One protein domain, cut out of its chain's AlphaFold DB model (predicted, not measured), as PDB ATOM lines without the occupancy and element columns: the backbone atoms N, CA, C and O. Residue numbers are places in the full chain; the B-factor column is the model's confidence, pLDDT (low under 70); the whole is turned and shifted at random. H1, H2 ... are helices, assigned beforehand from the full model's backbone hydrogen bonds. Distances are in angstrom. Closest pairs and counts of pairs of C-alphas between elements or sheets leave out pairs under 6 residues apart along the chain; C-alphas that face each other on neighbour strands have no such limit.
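Overview. This is residues 2 to 89 and 130 to 150 of the 278 residues of the protein "Condensin subunit ScpA" of Synechococcus elongatus (strain PCC 7942 / FACHB-805) (UniProt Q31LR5). One very long helix, H3, makes the long axis, and H2 folds back along it as a helical hairpin; a second pair, H1 and H4, side by side and running opposite ways, packs across one side of this hairpin through H1. Residues 49 to 55 and 82 to 89, which include both ends of H3, stick out from the body. The printed part has 109 residues with four named helices, in the order H1, H2, H3, H4, and no named strand; the class is all helix. The whole is elongated, spanning 59 by 36 by 24 A, and only just loose, close to compact, with a radius of gyration of the C-alphas of 16.2 A.

Along the chain. Find C-alpha 53 at (141.820, 148.286, 235.202); from there H3, residues 53 to 85, runs 47.7 A to C-alpha 85 at (171.718, 130.710, 202.512). Before it, H2 takes residues 28 to 41 and is 20.1 A long. H1, residues 4 to 17, begins at C-alpha 4 at (160.242, 148.410, 224.209) and is 20.0 A long. Beyond the cut, look at residues 132 to 147 for H4, 22.5 A long, which ends at C-alpha 147 at (154.197, 156.180, 217.462).

Arrangement. Start at H3, whose residues 66 to 80 alone touch H2; the closest C-alphas, of Val 29 and Lys 77, are 5.6 A apart. This hairpin has a shallow tilt of 27 degrees, opposite ways. Look next at residues 4 to 5, with which alone H1 touches H3, at residues 62 to 69; the closest C-alphas, of Ala 4 and Ala 66, are 6.3 A apart, and the tilt is steep, 56 degrees, the same way. H1 and H2 only just touch, with 3 pairs of C-alphas within 8 A; the closest, of Ala 8 and Phe 35, are 7.2 A apart, at a steep tilt of 63 degrees, opposite ways. On H4 you will find Ile 136, whose C-alpha is 6.3 A from that of Ile 9, the closest pair where H1 and H4 touch, at a shallow tilt of 10 degrees, opposite ways. H3 and H4 are near each other, with 5 pairs of C-alphas within 10 A, while H2 and H4 are only just apart, at 8.3 A. In H1, H2, H3 and H4 every O i to N i+4 pair is within hydrogen-bond range.

Size, cuts and confidence. The two C-alphas farthest apart, of Asp 50 and Ala 89, are 60.4 A from each other. Residues 90 to 129 are not printed, and C-alphas 89 and 130 are 20.0 A apart across this cut, which lies in the link from H3 to H4. The link from H2 to H3 is long, with 11 residues, and that from H1 to H2 is short, with 10. In the B-factor column the mean pLDDT of the printed part is 70.3; 46 residues are under 70, among them residues 39 to 71 and 83 to 89.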
ATOM      1  N   SER A   2     159.191 153.592 229.376       56.91
ATOM      2  CA  SER A   2     160.160 153.413 228.300       56.91
ATOM      3  C   SER A   2     159.575 152.427 227.296       56.91
ATOM      4  O   SER A   2     159.170 151.330 227.669       56.91
ATOM      5  N   SER A   3     159.493 152.847 226.036       70.00
ATOM      6  CA  SER A   3     159.075 151.988 224.929       70.00
ATOM      7  C   SER A   3     159.984 150.757 224.861       70.00
ATOM      8  O   SER A   3     161.177 150.831 225.175       70.00
ATOM      9  N   ALA A   4     159.451 149.620 224.417       68.75
ATOM     10  CA  ALA A   4     160.242 148.410 224.209       68.75
ATOM     11  C   ALA A   4     161.463 148.640 223.287       68.75
ATOM     12  O   ALA A   4     162.510 148.038 223.521       68.75
ATOM     13  N   ALA A   5     161.389 149.575 222.330       72.56
ATOM     14  CA  ALA A   5     162.539 149.976 221.513       72.56
ATOM     15  C   ALA A   5     163.625 150.705 222.318       72.56
ATOM     16  O   ALA A   5     164.807 150.444 222.130       72.56
ATOM     17  N   GLN A   6     163.249 151.572 223.260       78.94
ATOM     18  CA  GLN A   6     164.214 152.250 224.137       78.94
ATOM     19  C   GLN A   6     164.918 151.253 225.059       78.94
ATOM     20  O   GLN A   6     166.112 151.383 225.313       78.94
ATOM     21  N   ASN A   7     164.199 150.222 225.512       76.19
ATOM     22  CA  ASN A   7     164.795 149.125 226.271       76.19
ATOM     23  C   ASN A   7     165.745 148.282 225.399       76.19
ATOM     24  O   ASN A   7     166.799 147.876 225.880       76.19
ATOM     25  N   ALA A   8     165.409 148.056 224.123       76.31
ATOM     26  CA  ALA A   8     166.295 147.382 223.171       76.31
ATOM     27  C   ALA A   8     167.584 148.173 222.924       76.31
ATOM     28  O   ALA A   8     168.668 147.601 222.977       76.31
ATOM     29  N   ILE A   9     167.480 149.489 222.731       83.44
ATOM     30  CA  ILE A   9     168.638 150.375 222.549       83.44
ATOM     31  C   ILE A   9     169.519 150.387 223.803       83.44
ATOM     32  O   ILE A   9     170.733 150.255 223.692       83.44
ATOM     33  N   ALA A  10     168.921 150.492 224.993       84.69
ATOM     34  CA  ALA A  10     169.669 150.448 226.248       84.69
ATOM     35  C   ALA A  10     170.450 149.135 226.398       84.69
ATOM     36  O   ALA A  10     171.624 149.166 226.761       84.69
ATOM     37  N   LEU A  11     169.833 148.002 226.044       82.12
ATOM     38  CA  LEU A  11     170.522 146.719 226.061       82.12
ATOM     39  C   LEU A  11     171.658 146.677 225.032       82.12
ATOM     40  O   LEU A  11     172.756 146.258 225.365       82.12
ATOM     41  N   LEU A  12     171.433 147.128 223.793       84.25
ATOM     42  CA  LEU A  12     172.479 147.172 222.761       84.25
ATOM     43  C   LEU A  12     173.715 147.950 223.221       84.25
ATOM     44  O   LEU A  12     174.839 147.518 222.971       84.25
ATOM     45  N   ILE A  13     173.503 149.066 223.917       86.06
ATOM     46  CA  ILE A  13     174.583 149.881 224.476       86.06
ATOM     47  C   ILE A  13     175.302 149.125 225.599       86.06
ATOM     48  O   ILE A  13     176.523 149.031 225.567       86.06
ATOM     49  N   GLU A  14     174.575 148.520 226.540       86.00
ATOM     50  CA  GLU A  14     175.165 147.735 227.638       86.00
ATOM     51  C   GLU A  14     175.994 146.544 227.122       86.00
ATOM     52  O   GLU A  14     177.081 146.245 227.623       86.00
ATOM     53  N   MET A  15     175.520 145.880 226.068       84.19
ATOM     54  CA  MET A  15     176.221 144.769 225.419       84.19
ATOM     55  C   MET A  15     177.483 145.222 224.673       84.19
ATOM     56  O   MET A  15     178.480 144.501 224.631       84.19
ATOM     57  N   ALA A  16     177.466 146.430 224.109       87.06
ATOM     58  CA  ALA A  16     178.648 147.031 223.508       87.06
ATOM     59  C   ALA A  16     179.661 147.492 224.571       87.06
ATOM     60  O   ALA A  16     180.862 147.299 224.399       87.06
ATOM     61  N   GLU A  17     179.196 148.052 225.693       87.56
ATOM     62  CA  GLU A  17     180.047 148.487 226.813       87.56
ATOM     63  C   GLU A  17     180.721 147.312 227.534       87.56
ATOM     64  O   GLU A  17     181.887 147.406 227.922       87.56
ATOM     65  N   SER A  18     180.015 146.191 227.682       86.38
ATOM     66  CA  SER A  18     180.561 144.942 228.231       86.38
ATOM     67  C   SER A  18     181.513 144.214 227.270       86.38
ATOM     68  O   SER A  18     182.216 143.295 227.692       86.38
ATOM     69  N   GLY A  19     181.592 144.649 226.006       84.88
ATOM     70  CA  GLY A  19     182.467 144.071 224.983       84.88
ATOM     71  C   GLY A  19     181.957 142.753 224.397       84.88
ATOM     72  O   GLY A  19     182.733 141.998 223.817       84.88
ATOM     73  N   GLU A  20     180.667 142.459 224.555       83.69
ATOM     74  CA  GLU A  20     180.045 141.224 224.067       83.69
ATOM     75  C   GLU A  20     179.636 141.318 222.587       83.69
ATOM     76  O   GLU A  20     179.441 140.294 221.935       83.69
ATOM     77  N   ILE A  21     179.537 142.538 222.046       85.62
ATOM     78  CA  ILE A  21     179.244 142.832 220.635       85.62
ATOM     79  C   ILE A  21     180.303 143.796 220.087       85.62
ATOM     80  O   ILE A  21     180.679 144.750 220.767       85.62
ATOM     81  N   ASP A  22     180.735 143.596 218.837       85.56
ATOM     82  CA  ASP A  22     181.559 144.568 218.107       85.56
ATOM     83  C   ASP A  22     180.689 145.729 217.572       85.56
ATOM     84  O   ASP A  22     179.780 145.490 216.771       85.56
ATOM     85  N   PRO A  23     180.956 146.997 217.948       85.00
ATOM     86  CA  PRO A  23     180.213 148.155 217.445       85.00
ATOM     87  C   PRO A  23     180.266 148.337 215.921       85.00
ATOM     88  O   PRO A  23     179.386 148.988 215.348       85.00
ATOM     89  N   TRP A  24     181.300 147.804 215.266       83.94
ATOM     90  CA  TRP A  24     181.537 147.973 213.831       83.94
ATOM     91  C   TRP A  24     181.011 146.810 212.981       83.94
ATOM     92  O   TRP A  24     180.888 146.966 211.764       83.94
ATOM     93  N   ASP A  25     180.697 145.672 213.604       83.56
ATOM     94  CA  ASP A  25     180.179 144.474 212.941       83.56
ATOM     95  C   ASP A  25     179.237 143.699 213.872       83.56
ATOM     96  O   ASP A  25     179.604 142.719 214.528       83.56
ATOM     97  N   VAL A  26     178.000 144.183 213.968       83.12
ATOM     98  CA  VAL A  26     177.008 143.625 214.886       83.12
ATOM     99  C   VAL A  26     176.403 142.353 214.293       83.12
ATOM    100  O   VAL A  26     175.727 142.394 213.264       83.12
ATOM    101  N   GLN A  27     176.562 141.226 214.992       81.62
ATOM    102  CA  GLN A  27     175.877 139.969 214.672       81.62
ATOM    103  C   GLN A  27     174.396 140.056 215.057       81.62
ATOM    104  O   GLN A  27     173.966 139.606 216.116       81.62
ATOM    105  N   VAL A  28     173.605 140.664 214.173       75.75
ATOM    106  CA  VAL A  28     172.186 140.997 214.376       75.75
ATOM    107  C   VAL A  28     171.362 139.820 214.929       75.75
ATOM    108  O   VAL A  28     170.496 140.015 215.779       75.75
ATOM    109  N   VAL A  29     171.650 138.593 214.485       74.56
ATOM    110  CA  VAL A  29     170.931 137.379 214.902       74.56
ATOM    111  C   VAL A  29     171.144 137.061 216.385       74.56
ATOM    112  O   VAL A  29     170.161 136.909 217.111       74.56
ATOM    113  N   ASP A  30     172.396 137.009 216.840       79.00
ATOM    114  CA  ASP A  30     172.747 136.633 218.219       79.00
ATOM    115  C   ASP A  30     172.216 137.657 219.227       79.00
ATOM    116  O   ASP A  30     171.688 137.329 220.292       79.00
ATOM    117  N   VAL A  31     172.306 138.927 218.842       76.19
ATOM    118  CA  VAL A  31     171.846 140.071 219.624       76.19
ATOM    119  C   VAL A  31     170.333 140.039 219.814       76.19
ATOM    120  O   VAL A  31     169.836 140.248 220.925       76.19
ATOM    121  N   PHE A  32     169.587 139.744 218.748       71.56
ATOM    122  CA  PHE A  32     168.136 139.632 218.828       71.56
ATOM    123  C   PHE A  32     167.677 138.386 219.577       71.56
ATOM    124  O   PHE A  32     166.728 138.491 220.351       71.56
ATOM    125  N   ASP A  33     168.346 137.243 219.421       73.88
ATOM    126  CA  ASP A  33     168.017 136.039 220.191       73.88
ATOM    127  C   ASP A  33     168.144 136.287 221.694       73.88
ATOM    128  O   ASP A  33     167.242 135.952 222.465       73.88
ATOM    129  N   ARG A  34     169.212 136.970 222.108       77.25
ATOM    130  CA  ARG A  34     169.425 137.297 223.516       77.25
ATOM    131  C   ARG A  34     168.440 138.337 224.041       77.25
ATOM    132  O   ARG A  34     167.982 138.238 225.178       77.25
ATOM    133  N   PHE A  35     168.063 139.310 223.212       72.81
ATOM    134  CA  PHE A  35     167.005 140.260 223.556       72.81
ATOM    135  C   PHE A  35     165.644 139.563 223.730       72.81
ATOM    136  O   PHE A  35     164.916 139.855 224.680       72.81
ATOM    137  N   LEU A  36     165.306 138.608 222.856       71.25
ATOM    138  CA  LEU A  36     164.092 137.799 222.984       71.25
ATOM    139  C   LEU A  36     164.104 136.964 224.269       71.25
ATOM    140  O   LEU A  36     163.086 136.896 224.955       71.25
ATOM    141  N   GLU A  37     165.247 136.376 224.625       77.69
ATOM    142  CA  GLU A  37     165.404 135.627 225.872       77.69
ATOM    143  C   GLU A  37     165.181 136.522 227.102       77.69
ATOM    144  O   GLU A  37     164.441 136.158 228.015       77.69
ATOM    145  N   GLN A  38     165.716 137.746 227.103       71.62
ATOM    146  CA  GLN A  38     165.471 138.708 228.182       71.62
ATOM    147  C   GLN A  38     164.015 139.185 228.258       71.62
ATOM    148  O   GLN A  38     163.491 139.385 229.358       71.62
ATOM    149  N   LEU A  39     163.334 139.347 227.117       66.12
ATOM    150  CA  LEU A  39     161.898 139.640 227.100       66.12
ATOM    151  C   LEU A  39     161.072 138.483 227.675       66.12
ATOM    152  O   LEU A  39     160.099 138.737 228.378       66.12
ATOM    153  N   GLN A  40     161.465 137.230 227.430       64.69
ATOM    154  CA  GLN A  40     160.816 136.052 228.018       64.69
ATOM    155  C   GLN A  40     161.082 135.924 229.524       64.69
ATOM    156  O   GLN A  40     160.209 135.486 230.273       64.69
ATOM    157  N   GLN A  41     162.275 136.318 229.978       66.50
ATOM    158  CA  GLN A  41     162.657 136.291 231.391       66.50
ATOM    159  C   GLN A  41     161.982 137.383 232.228       66.50
ATOM    160  O   GLN A  41     161.940 137.246 233.449       66.50
ATOM    161  N   ARG A  42     161.432 138.443 231.614       62.41
ATOM    162  CA  ARG A  42     160.553 139.406 232.295       62.41
ATOM    163  C   ARG A  42     159.159 138.783 232.430       62.41
ATOM    164  O   ARG A  42     158.392 138.800 231.469       62.41
ATOM    165  N   PRO A  43     158.783 138.242 233.602       48.66
ATOM    166  CA  PRO A  43     157.488 137.620 233.763       48.66
ATOM    167  C   PRO A  43     156.455 138.735 233.903       48.66
ATOM    168  O   PRO A  43     156.308 139.334 234.967       48.66
ATOM    169  N   SER A  44     155.693 138.992 232.846       48.84
ATOM    170  CA  SER A  44     154.417 139.708 232.915       48.84
ATOM    171  C   SER A  44     153.350 138.830 233.582       48.84
ATOM    172  O   SER A  44     152.292 138.576 233.025       48.84
ATOM    173  N   LEU A  45     153.631 138.296 234.773       44.66
ATOM    174  CA  LEU A  45     152.710 137.445 235.526       44.66
ATOM    175  C   LEU A  45     152.882 137.682 237.028       44.66
ATOM    176  O   LEU A  45     153.305 136.807 237.781       44.66
ATOM    177  N   THR A  46     152.501 138.872 237.486       44.00
ATOM    178  CA  THR A  46     152.023 139.003 238.867       44.00
ATOM    179  C   THR A  46     150.664 138.296 238.945       44.00
ATOM    180  O   THR A  46     149.774 138.633 238.159       44.00
ATOM    181  N   PRO A  47     150.469 137.305 239.835       40.97
ATOM    182  CA  PRO A  47     149.192 136.617 239.961       40.97
ATOM    183  C   PRO A  47     148.092 137.624 240.317       40.97
ATOM    184  O   PRO A  47     148.252 138.470 241.193       40.97
ATOM    185  N   LEU A  48     146.992 137.528 239.574       46.94
ATOM    186  CA  LEU A  48     145.788 138.354 239.636       46.94
ATOM    187  C   LEU A  48     145.217 138.426 241.061       46.94
ATOM    188  O   LEU A  48     144.396 137.585 241.426       46.94
ATOM    189  N   THR A  49     145.596 139.426 241.860       48.22
ATOM    190  CA  THR A  49     144.906 139.672 243.139       48.22
ATOM    191  C   THR A  49     144.434 141.094 243.396       48.22
ATOM    192  O   THR A  49     143.674 141.244 244.338       48.22
ATOM    193  N   ASP A  50     144.724 142.111 242.574       43.91
ATOM    194  CA  ASP A  50     144.117 143.433 242.801       43.91
ATOM    195  C   ASP A  50     143.760 144.199 241.521       43.91
ATOM    196  O   ASP A  50     144.588 144.508 240.662       43.91
ATOM    197  N   PHE A  51     142.470 144.519 241.416       49.59
ATOM    198  CA  PHE A  51     141.846 145.232 240.310       49.59
ATOM    199  C   PHE A  51     142.277 146.702 240.277       49.59
ATOM    200  O   PHE A  51     141.690 147.559 240.935       49.59
ATOM    201  N   SER A  52     143.217 147.026 239.394       48.06
ATOM    202  CA  SER A  52     143.278 148.350 238.777       48.06
ATOM    203  C   SER A  52     143.224 148.173 237.263       48.06
ATOM    204  O   SER A  52     144.213 147.799 236.639       48.06
ATOM    205  N   ARG A  53     142.046 148.407 236.660       49.88
ATOM    206  CA  ARG A  53     141.820 148.286 235.202       49.88
ATOM    207  C   ARG A  53     142.862 149.052 234.376       49.88
ATOM    208  O   ARG A  53     143.272 148.569 233.333       49.88
ATOM    209  N   SER A  54     143.348 150.181 234.895       52.38
ATOM    210  CA  SER A  54     144.388 150.989 234.251       52.38
ATOM    211  C   SER A  54     145.761 150.309 234.207       52.38
ATOM    212  O   SER A  54     146.519 150.591 233.288       52.38
ATOM    213  N   ARG A  55     146.095 149.435 235.168       49.31
ATOM    214  CA  ARG A  55     147.337 148.644 235.130       49.31
ATOM    215  C   ARG A  55     147.202 147.458 234.187       49.31
ATOM    216  O   ARG A  55     148.092 147.239 233.391       49.31
ATOM    217  N   TYR A  56     146.051 146.787 234.187       46.81
ATOM    218  CA  TYR A  56     145.792 145.684 233.258       46.81
ATOM    219  C   TYR A  56     145.798 146.134 231.788       46.81
ATOM    220  O   TYR A  56     146.361 145.452 230.942       46.81
ATOM    221  N   GLU A  57     145.209 147.290 231.466       51.97
ATOM    222  CA  GLU A  57     145.259 147.855 230.107       51.97
ATOM    223  C   GLU A  57     146.675 148.299 229.708       51.97
ATOM    224  O   GLU A  57     147.053 148.138 228.547       51.97
ATOM    225  N   ALA A  58     147.467 148.809 230.658       56.28
ATOM    226  CA  ALA A  58     148.870 149.145 230.432       56.28
ATOM    227  C   ALA A  58     149.715 147.882 230.206       56.28
ATOM    228  O   ALA A  58     150.422 147.816 229.210       56.28
ATOM    229  N   ASP A  59     149.544 146.850 231.037       56.06
ATOM    230  CA  ASP A  59     150.226 145.556 230.915       56.06
ATOM    231  C   ASP A  59     149.839 144.835 229.609       56.06
ATOM    232  O   ASP A  59     150.671 144.190 228.966       56.06
ATOM    233  N   LEU A  60     148.582 144.961 229.160       58.97
ATOM    234  CA  LEU A  60     148.111 144.386 227.895       58.97
ATOM    235  C   LEU A  60     148.647 145.151 226.672       58.97
ATOM    236  O   LEU A  60     148.972 144.544 225.653       58.97
ATOM    237  N   SER A  61     148.754 146.477 226.770       64.31
ATOM    238  CA  SER A  61     149.324 147.312 225.705       64.31
ATOM    239  C   SER A  61     150.841 147.122 225.608       64.31
ATOM    240  O   SER A  61     151.367 146.956 224.512       64.31
ATOM    241  N   GLU A  62     151.532 147.040 226.748       61.62
ATOM    242  CA  GLU A  62     152.974 146.797 226.847       61.62
ATOM    243  C   GLU A  62     153.344 145.383 226.373       61.62
ATOM    244  O   GLU A  62     154.296 145.208 225.609       61.62
ATOM    245  N   SER A  63     152.550 144.368 226.731       63.62
ATOM    246  CA  SER A  63     152.729 143.015 226.187       63.62
ATOM    247  C   SER A  63     152.431 142.949 224.687       63.62
ATOM    248  O   SER A  63     153.161 142.281 223.957       63.62
ATOM    249  N   GLY A  64     151.425 143.682 224.195       65.81
ATOM    250  CA  GLY A  64     151.146 143.815 222.762       65.81
ATOM    251  C   GLY A  64     152.307 144.435 221.977       65.81
ATOM    252  O   GLY A  64     152.685 143.913 220.926       65.81
ATOM    253  N   GLU A  65     152.915 145.504 222.500       65.00
ATOM    254  CA  GLU A  65     154.123 146.108 221.928       65.00
ATOM    255  C   GLU A  65     155.293 145.116 221.926       65.00
ATOM    256  O   GLU A  65     155.929 144.927 220.889       65.00
ATOM    257  N   ALA A  66     155.540 144.414 223.036       65.12
ATOM    258  CA  ALA A  66     156.606 143.416 223.129       65.12
ATOM    259  C   ALA A  66     156.441 142.267 222.113       65.12
ATOM    260  O   ALA A  66     157.410 141.892 221.450       65.12
ATOM    261  N   PHE A  67     155.222 141.746 221.928       61.62
ATOM    262  CA  PHE A  67     154.933 140.714 220.921       61.62
ATOM    263  C   PHE A  67     155.136 141.213 219.485       61.62
ATOM    264  O   PHE A  67     155.638 140.470 218.633       61.62
ATOM    265  N   LEU A  68     154.770 142.465 219.200       66.00
ATOM    266  CA  LEU A  68     155.008 143.082 217.898       66.00
ATOM    267  C   LEU A  68     156.511 143.207 217.623       66.00
ATOM    268  O   LEU A  68     156.969 142.778 216.564       66.00
ATOM    269  N   TYR A  69     157.281 143.735 218.580       66.56
ATOM    270  CA  TYR A  69     158.734 143.842 218.446       66.56
ATOM    271  C   TYR A  69     159.370 142.468 218.264       66.56
ATOM    272  O   TYR A  69     160.135 142.292 217.323       66.56
ATOM    273  N   ALA A  70     158.980 141.465 219.054       67.50
ATOM    274  CA  ALA A  70     159.461 140.100 218.870       67.50
ATOM    275  C   ALA A  70     159.184 139.566 217.451       67.50
ATOM    276  O   ALA A  70     160.060 138.966 216.832       67.50
ATOM    277  N   SER A  71     158.003 139.850 216.896       68.38
ATOM    278  CA  SER A  71     157.643 139.463 215.523       68.38
ATOM    279  C   SER A  71     158.502 140.175 214.467       68.38
ATOM    280  O   SER A  71     158.895 139.555 213.480       68.38
ATOM    281  N   ILE A  72     158.829 141.457 214.678       72.31
ATOM    282  CA  ILE A  72     159.730 142.232 213.808       72.31
ATOM    283  C   ILE A  72     161.152 141.668 213.872       72.31
ATOM    284  O   ILE A  72     161.784 141.488 212.835       72.31
ATOM    285  N   LEU A  73     161.642 141.334 215.066       68.62
ATOM    286  CA  LEU A  73     162.975 140.757 215.245       68.62
ATOM    287  C   LEU A  73     163.098 139.377 214.588       68.62
ATOM    288  O   LEU A  73     164.083 139.110 213.904       68.62
ATOM    289  N   ILE A  74     162.073 138.529 214.714       72.81
ATOM    290  CA  ILE A  74     162.011 137.228 214.031       72.81
ATOM    291  C   ILE A  74     162.005 137.408 212.507       72.81
ATOM    292  O   ILE A  74     162.699 136.674 211.806       72.81
ATOM    293  N   LEU A  75     161.261 138.390 211.987       78.31
ATOM    294  CA  LEU A  75     161.251 138.709 210.557       78.31
ATOM    295  C   LEU A  75     162.638 139.147 210.066       78.31
ATOM    296  O   LEU A  75     163.102 138.649 209.043       78.31
ATOM    297  N   LEU A  76     163.306 140.042 210.798       73.25
ATOM    298  CA  LEU A  76     164.658 140.502 210.468       73.25
ATOM    299  C   LEU A  76     165.672 139.353 210.522       73.25
ATOM    300  O   LEU A  76     166.513 139.241 209.634       73.25
ATOM    301  N   LYS A  77     165.555 138.453 211.506       72.62
ATOM    302  CA  LYS A  77     166.377 137.240 211.598       72.62
ATOM    303  C   LYS A  77     166.143 136.297 210.416       72.62
ATOM    304  O   LYS A  77     167.104 135.781 209.855       72.62
ATOM    305  N   ALA A  78     164.890 136.084 210.014       76.25
ATOM    306  CA  ALA A  78     164.563 135.245 208.862       76.25
ATOM    307  C   ALA A  78     165.115 135.831 207.552       76.25
ATOM    308  O   ALA A  78     165.675 135.094 206.745       76.25
ATOM    309  N   ASP A  79     165.015 137.151 207.365       75.00
ATOM    310  CA  ASP A  79     165.598 137.843 206.210       75.00
ATOM    311  C   ASP A  79     167.133 137.754 206.215       75.00
ATOM    312  O   ASP A  79     167.739 137.457 205.186       75.00
ATOM    313  N   ALA A  80     167.773 137.923 207.376       73.38
ATOM    314  CA  ALA A  80     169.216 137.748 207.523       73.38
ATOM    315  C   ALA A  80     169.664 136.315 207.174       73.38
ATOM    316  O   ALA A  80     170.600 136.142 206.397       73.38
ATOM    317  N   LEU A  81     168.969 135.284 207.671       73.12
ATOM    318  CA  LEU A  81     169.278 133.881 207.363       73.12
ATOM    319  C   LEU A  81     169.057 133.540 205.885       73.12
ATOM    320  O   LEU A  81     169.922 132.919 205.271       73.12
ATOM    321  N   ALA A  82     167.957 133.999 205.284       71.31
ATOM    322  CA  ALA A  82     167.687 133.794 203.860       71.31
ATOM    323  C   ALA A  82     168.776 134.420 202.967       71.31
ATOM    324  O   ALA A  82     169.095 133.896 201.900       71.31
ATOM    325  N   ARG A  83     169.380 135.532 203.406       66.88
ATOM    326  CA  ARG A  83     170.509 136.176 202.717       66.88
ATOM    327  C   ARG A  83     171.835 135.437 202.898       66.88
ATOM    328  O   ARG A  83     172.695 135.570 202.033       66.88
ATOM    329  N   LEU A  84     172.010 134.689 203.988       66.19
ATOM    330  CA  LEU A  84     173.189 133.850 204.231       66.19
ATOM    331  C   LEU A  84     173.130 132.523 203.461       66.19
ATOM    332  O   LEU A  84     174.167 132.019 203.045       66.19
ATOM    333  N   GLU A  85     171.931 131.975 203.236       62.81
ATOM    334  CA  GLU A  85     171.718 130.710 202.512       62.81
ATOM    335  C   GLU A  85     172.103 130.802 201.020       62.81
ATOM    336  O   GLU A  85     172.460 129.805 200.392       62.81
ATOM    337  N   PHE A  86     172.125 132.021 200.470       57.12
ATOM    338  CA  PHE A  86     172.698 132.342 199.163       57.12
ATOM    339  C   PHE A  86     173.945 133.219 199.339       57.12
ATOM    340  O   PHE A  86     173.872 134.431 199.096       57.12
ATOM    341  N   PRO A  87     175.096 132.652 199.753       54.91
ATOM    342  CA  PRO A  87     176.314 133.434 199.869       54.91
ATOM    343  C   PRO A  87     176.630 134.067 198.505       54.91
ATOM    344  O   PRO A  87     176.509 133.398 197.467       54.91
ATOM    345  N   PRO A  88     177.005 135.361 198.452       55.50
ATOM    346  CA  PRO A  88     177.553 135.920 197.229       55.50
ATOM    347  C   PRO A  88     178.748 135.048 196.847       55.50
ATOM    348  O   PRO A  88     179.623 134.828 197.679       55.50
ATOM    349  N   ALA A  89     178.743 134.505 195.624       52.66
ATOM    350  CA  ALA A  89     179.845 133.689 195.125       52.66
ATOM    351  C   ALA A  89     181.157 134.407 195.443       52.66
ATOM    352  O   ALA A  89     181.332 135.543 194.988       52.66
ATOM    353  N   VAL A 130     176.775 145.627 209.306       80.81
ATOM    354  CA  VAL A 130     175.802 146.440 210.048       80.81
ATOM    355  C   VAL A 130     176.503 147.012 211.272       80.81
ATOM    356  O   VAL A 130     176.992 146.261 212.116       80.81
ATOM    357  N   THR A 131     176.563 148.338 211.369       88.88
ATOM    358  CA  THR A 131     177.131 149.000 212.548       88.88
ATOM    359  C   THR A 131     176.082 149.147 213.646       88.88
ATOM    360  O   THR A 131     174.877 149.171 213.384       88.88
ATOM    361  N   LEU A 132     176.532 149.302 214.890       87.88
ATOM    362  CA  LEU A 132     175.646 149.548 216.027       87.88
ATOM    363  C   LEU A 132     174.802 150.816 215.826       87.88
ATOM    364  O   LEU A 132     173.618 150.815 216.155       87.88
ATOM    365  N   SER A 133     175.372 151.869 215.232       87.75
ATOM    366  CA  SER A 133     174.630 153.086 214.887       87.75
ATOM    367  C   SER A 133     173.515 152.830 213.875       87.75
ATOM    368  O   SER A 133     172.415 153.338 214.069       87.75
ATOM    369  N   ASP A 134     173.766 152.004 212.852       86.19
ATOM    370  CA  ASP A 134     172.746 151.668 211.850       86.19
ATOM    371  C   ASP A 134     171.585 150.895 212.498       86.19
ATOM    372  O   ASP A 134     170.419 151.126 212.183       86.19
ATOM    373  N   LEU A 135     171.894 149.988 213.434       84.00
ATOM    374  CA  LEU A 135     170.886 149.196 214.139       84.00
ATOM    375  C   LEU A 135     170.016 150.063 215.062       84.00
ATOM    376  O   LEU A 135     168.796 149.888 215.106       84.00
ATOM    377  N   ILE A 136     170.630 151.009 215.780       85.81
ATOM    378  CA  ILE A 136     169.904 151.964 216.625       85.81
ATOM    379  C   ILE A 136     169.009 152.856 215.762       85.81
ATOM    380  O   ILE A 136     167.825 152.980 216.067       85.81
ATOM    381  N   GLU A 137     169.529 153.409 214.664       87.06
ATOM    382  CA  GLU A 137     168.755 154.263 213.756       87.06
ATOM    383  C   GLU A 137     167.542 153.514 213.183       87.06
ATOM    384  O   GLU A 137     166.430 154.043 213.156       87.06
ATOM    385  N   GLN A 138     167.716 152.246 212.799       82.44
ATOM    386  CA  GLN A 138     166.611 151.404 212.338       82.44
ATOM    387  C   GLN A 138     165.565 151.159 213.431       82.44
ATOM    388  O   GLN A 138     164.364 151.258 213.164       82.44
ATOM    389  N   LEU A 139     165.987 150.860 214.664       82.06
ATOM    390  CA  LEU A 139     165.070 150.667 215.792       82.06
ATOM    391  C   LEU A 139     164.299 151.947 216.131       82.06
ATOM    392  O   LEU A 139     163.090 151.884 216.372       82.06
ATOM    393  N   GLU A 140     164.964 153.101 216.103       84.44
ATOM    394  CA  GLU A 140     164.336 154.408 216.300       84.44
ATOM    395  C   GLU A 140     163.342 154.725 215.183       84.44
ATOM    396  O   GLU A 140     162.212 155.122 215.462       84.44
ATOM    397  N   GLN A 141     163.704 154.480 213.922       82.00
ATOM    398  CA  GLN A 141     162.821 154.707 212.781       82.00
ATOM    399  C   GLN A 141     161.560 153.836 212.857       82.00
ATOM    400  O   GLN A 141     160.449 154.318 212.612       82.00
ATOM    401  N   VAL A 142     161.710 152.563 213.235       76.12
ATOM    402  CA  VAL A 142     160.580 151.652 213.454       76.12
ATOM    403  C   VAL A 142     159.708 152.151 214.605       76.12
ATOM    404  O   VAL A 142     158.490 152.245 214.442       76.12
ATOM    405  N   ALA A 143     160.305 152.538 215.735       75.75
ATOM    406  CA  ALA A 143     159.571 153.081 216.878       75.75
ATOM    407  C   ALA A 143     158.808 154.371 216.525       75.75
ATOM    408  O   ALA A 143     157.635 154.506 216.875       75.75
ATOM    409  N   GLN A 144     159.425 155.280 215.768       80.81
ATOM    410  CA  GLN A 144     158.808 156.521 215.298       80.81
ATOM    411  C   GLN A 144     157.613 156.233 214.376       80.81
ATOM    412  O   GLN A 144     156.550 156.831 214.530       80.81
ATOM    413  N   SER A 145     157.760 155.275 213.453       72.06
ATOM    414  CA  SER A 145     156.677 154.855 212.550       72.06
ATOM    415  C   SER A 145     155.493 154.208 213.278       72.06
ATOM    416  O   SER A 145     154.368 154.226 212.776       72.06
ATOM    417  N   LEU A 146     155.741 153.637 214.460       67.19
ATOM    418  CA  LEU A 146     154.722 153.030 215.307       67.19
ATOM    419  C   LEU A 146     154.005 154.072 216.177       67.19
ATOM    420  O   LEU A 146     152.794 153.967 216.367       67.19
ATOM    421  N   ALA A 147     154.738 155.073 216.673       71.38
ATOM    422  CA  ALA A 147     154.197 156.180 217.462       71.38
ATOM    423  C   ALA A 147     153.311 157.113 216.623       71.38
ATOM    424  O   ALA A 147     152.249 157.532 217.083       71.38
ATOM    425  N   ASP A 148     153.716 157.372 215.378       71.06
ATOM    426  CA  ASP A 148     152.919 158.063 214.368       71.06
ATOM    427  C   ASP A 148     152.449 157.053 213.311       71.06
ATOM    428  O   ASP A 148     152.986 157.025 212.196       71.06
ATOM    429  N   PRO A 149     151.442 156.205 213.614       60.56
ATOM    430  CA  PRO A 149     150.901 155.312 212.608       60.56
ATOM    431  C   PRO A 149     150.402 156.195 211.462       60.56
ATOM    432  O   PRO A 149     149.558 157.069 211.704       60.56
ATOM    433  N   PRO A 150     150.897 156.013 210.219       54.44
ATOM    434  CA  PRO A 150     150.498 156.859 209.108       54.44
ATOM    435  C   PRO A 150     148.980 156.830 209.062       54.44
ATOM    436  O   PRO A 150     148.405 155.739 208.985       54.44
TER     437      PRO A 150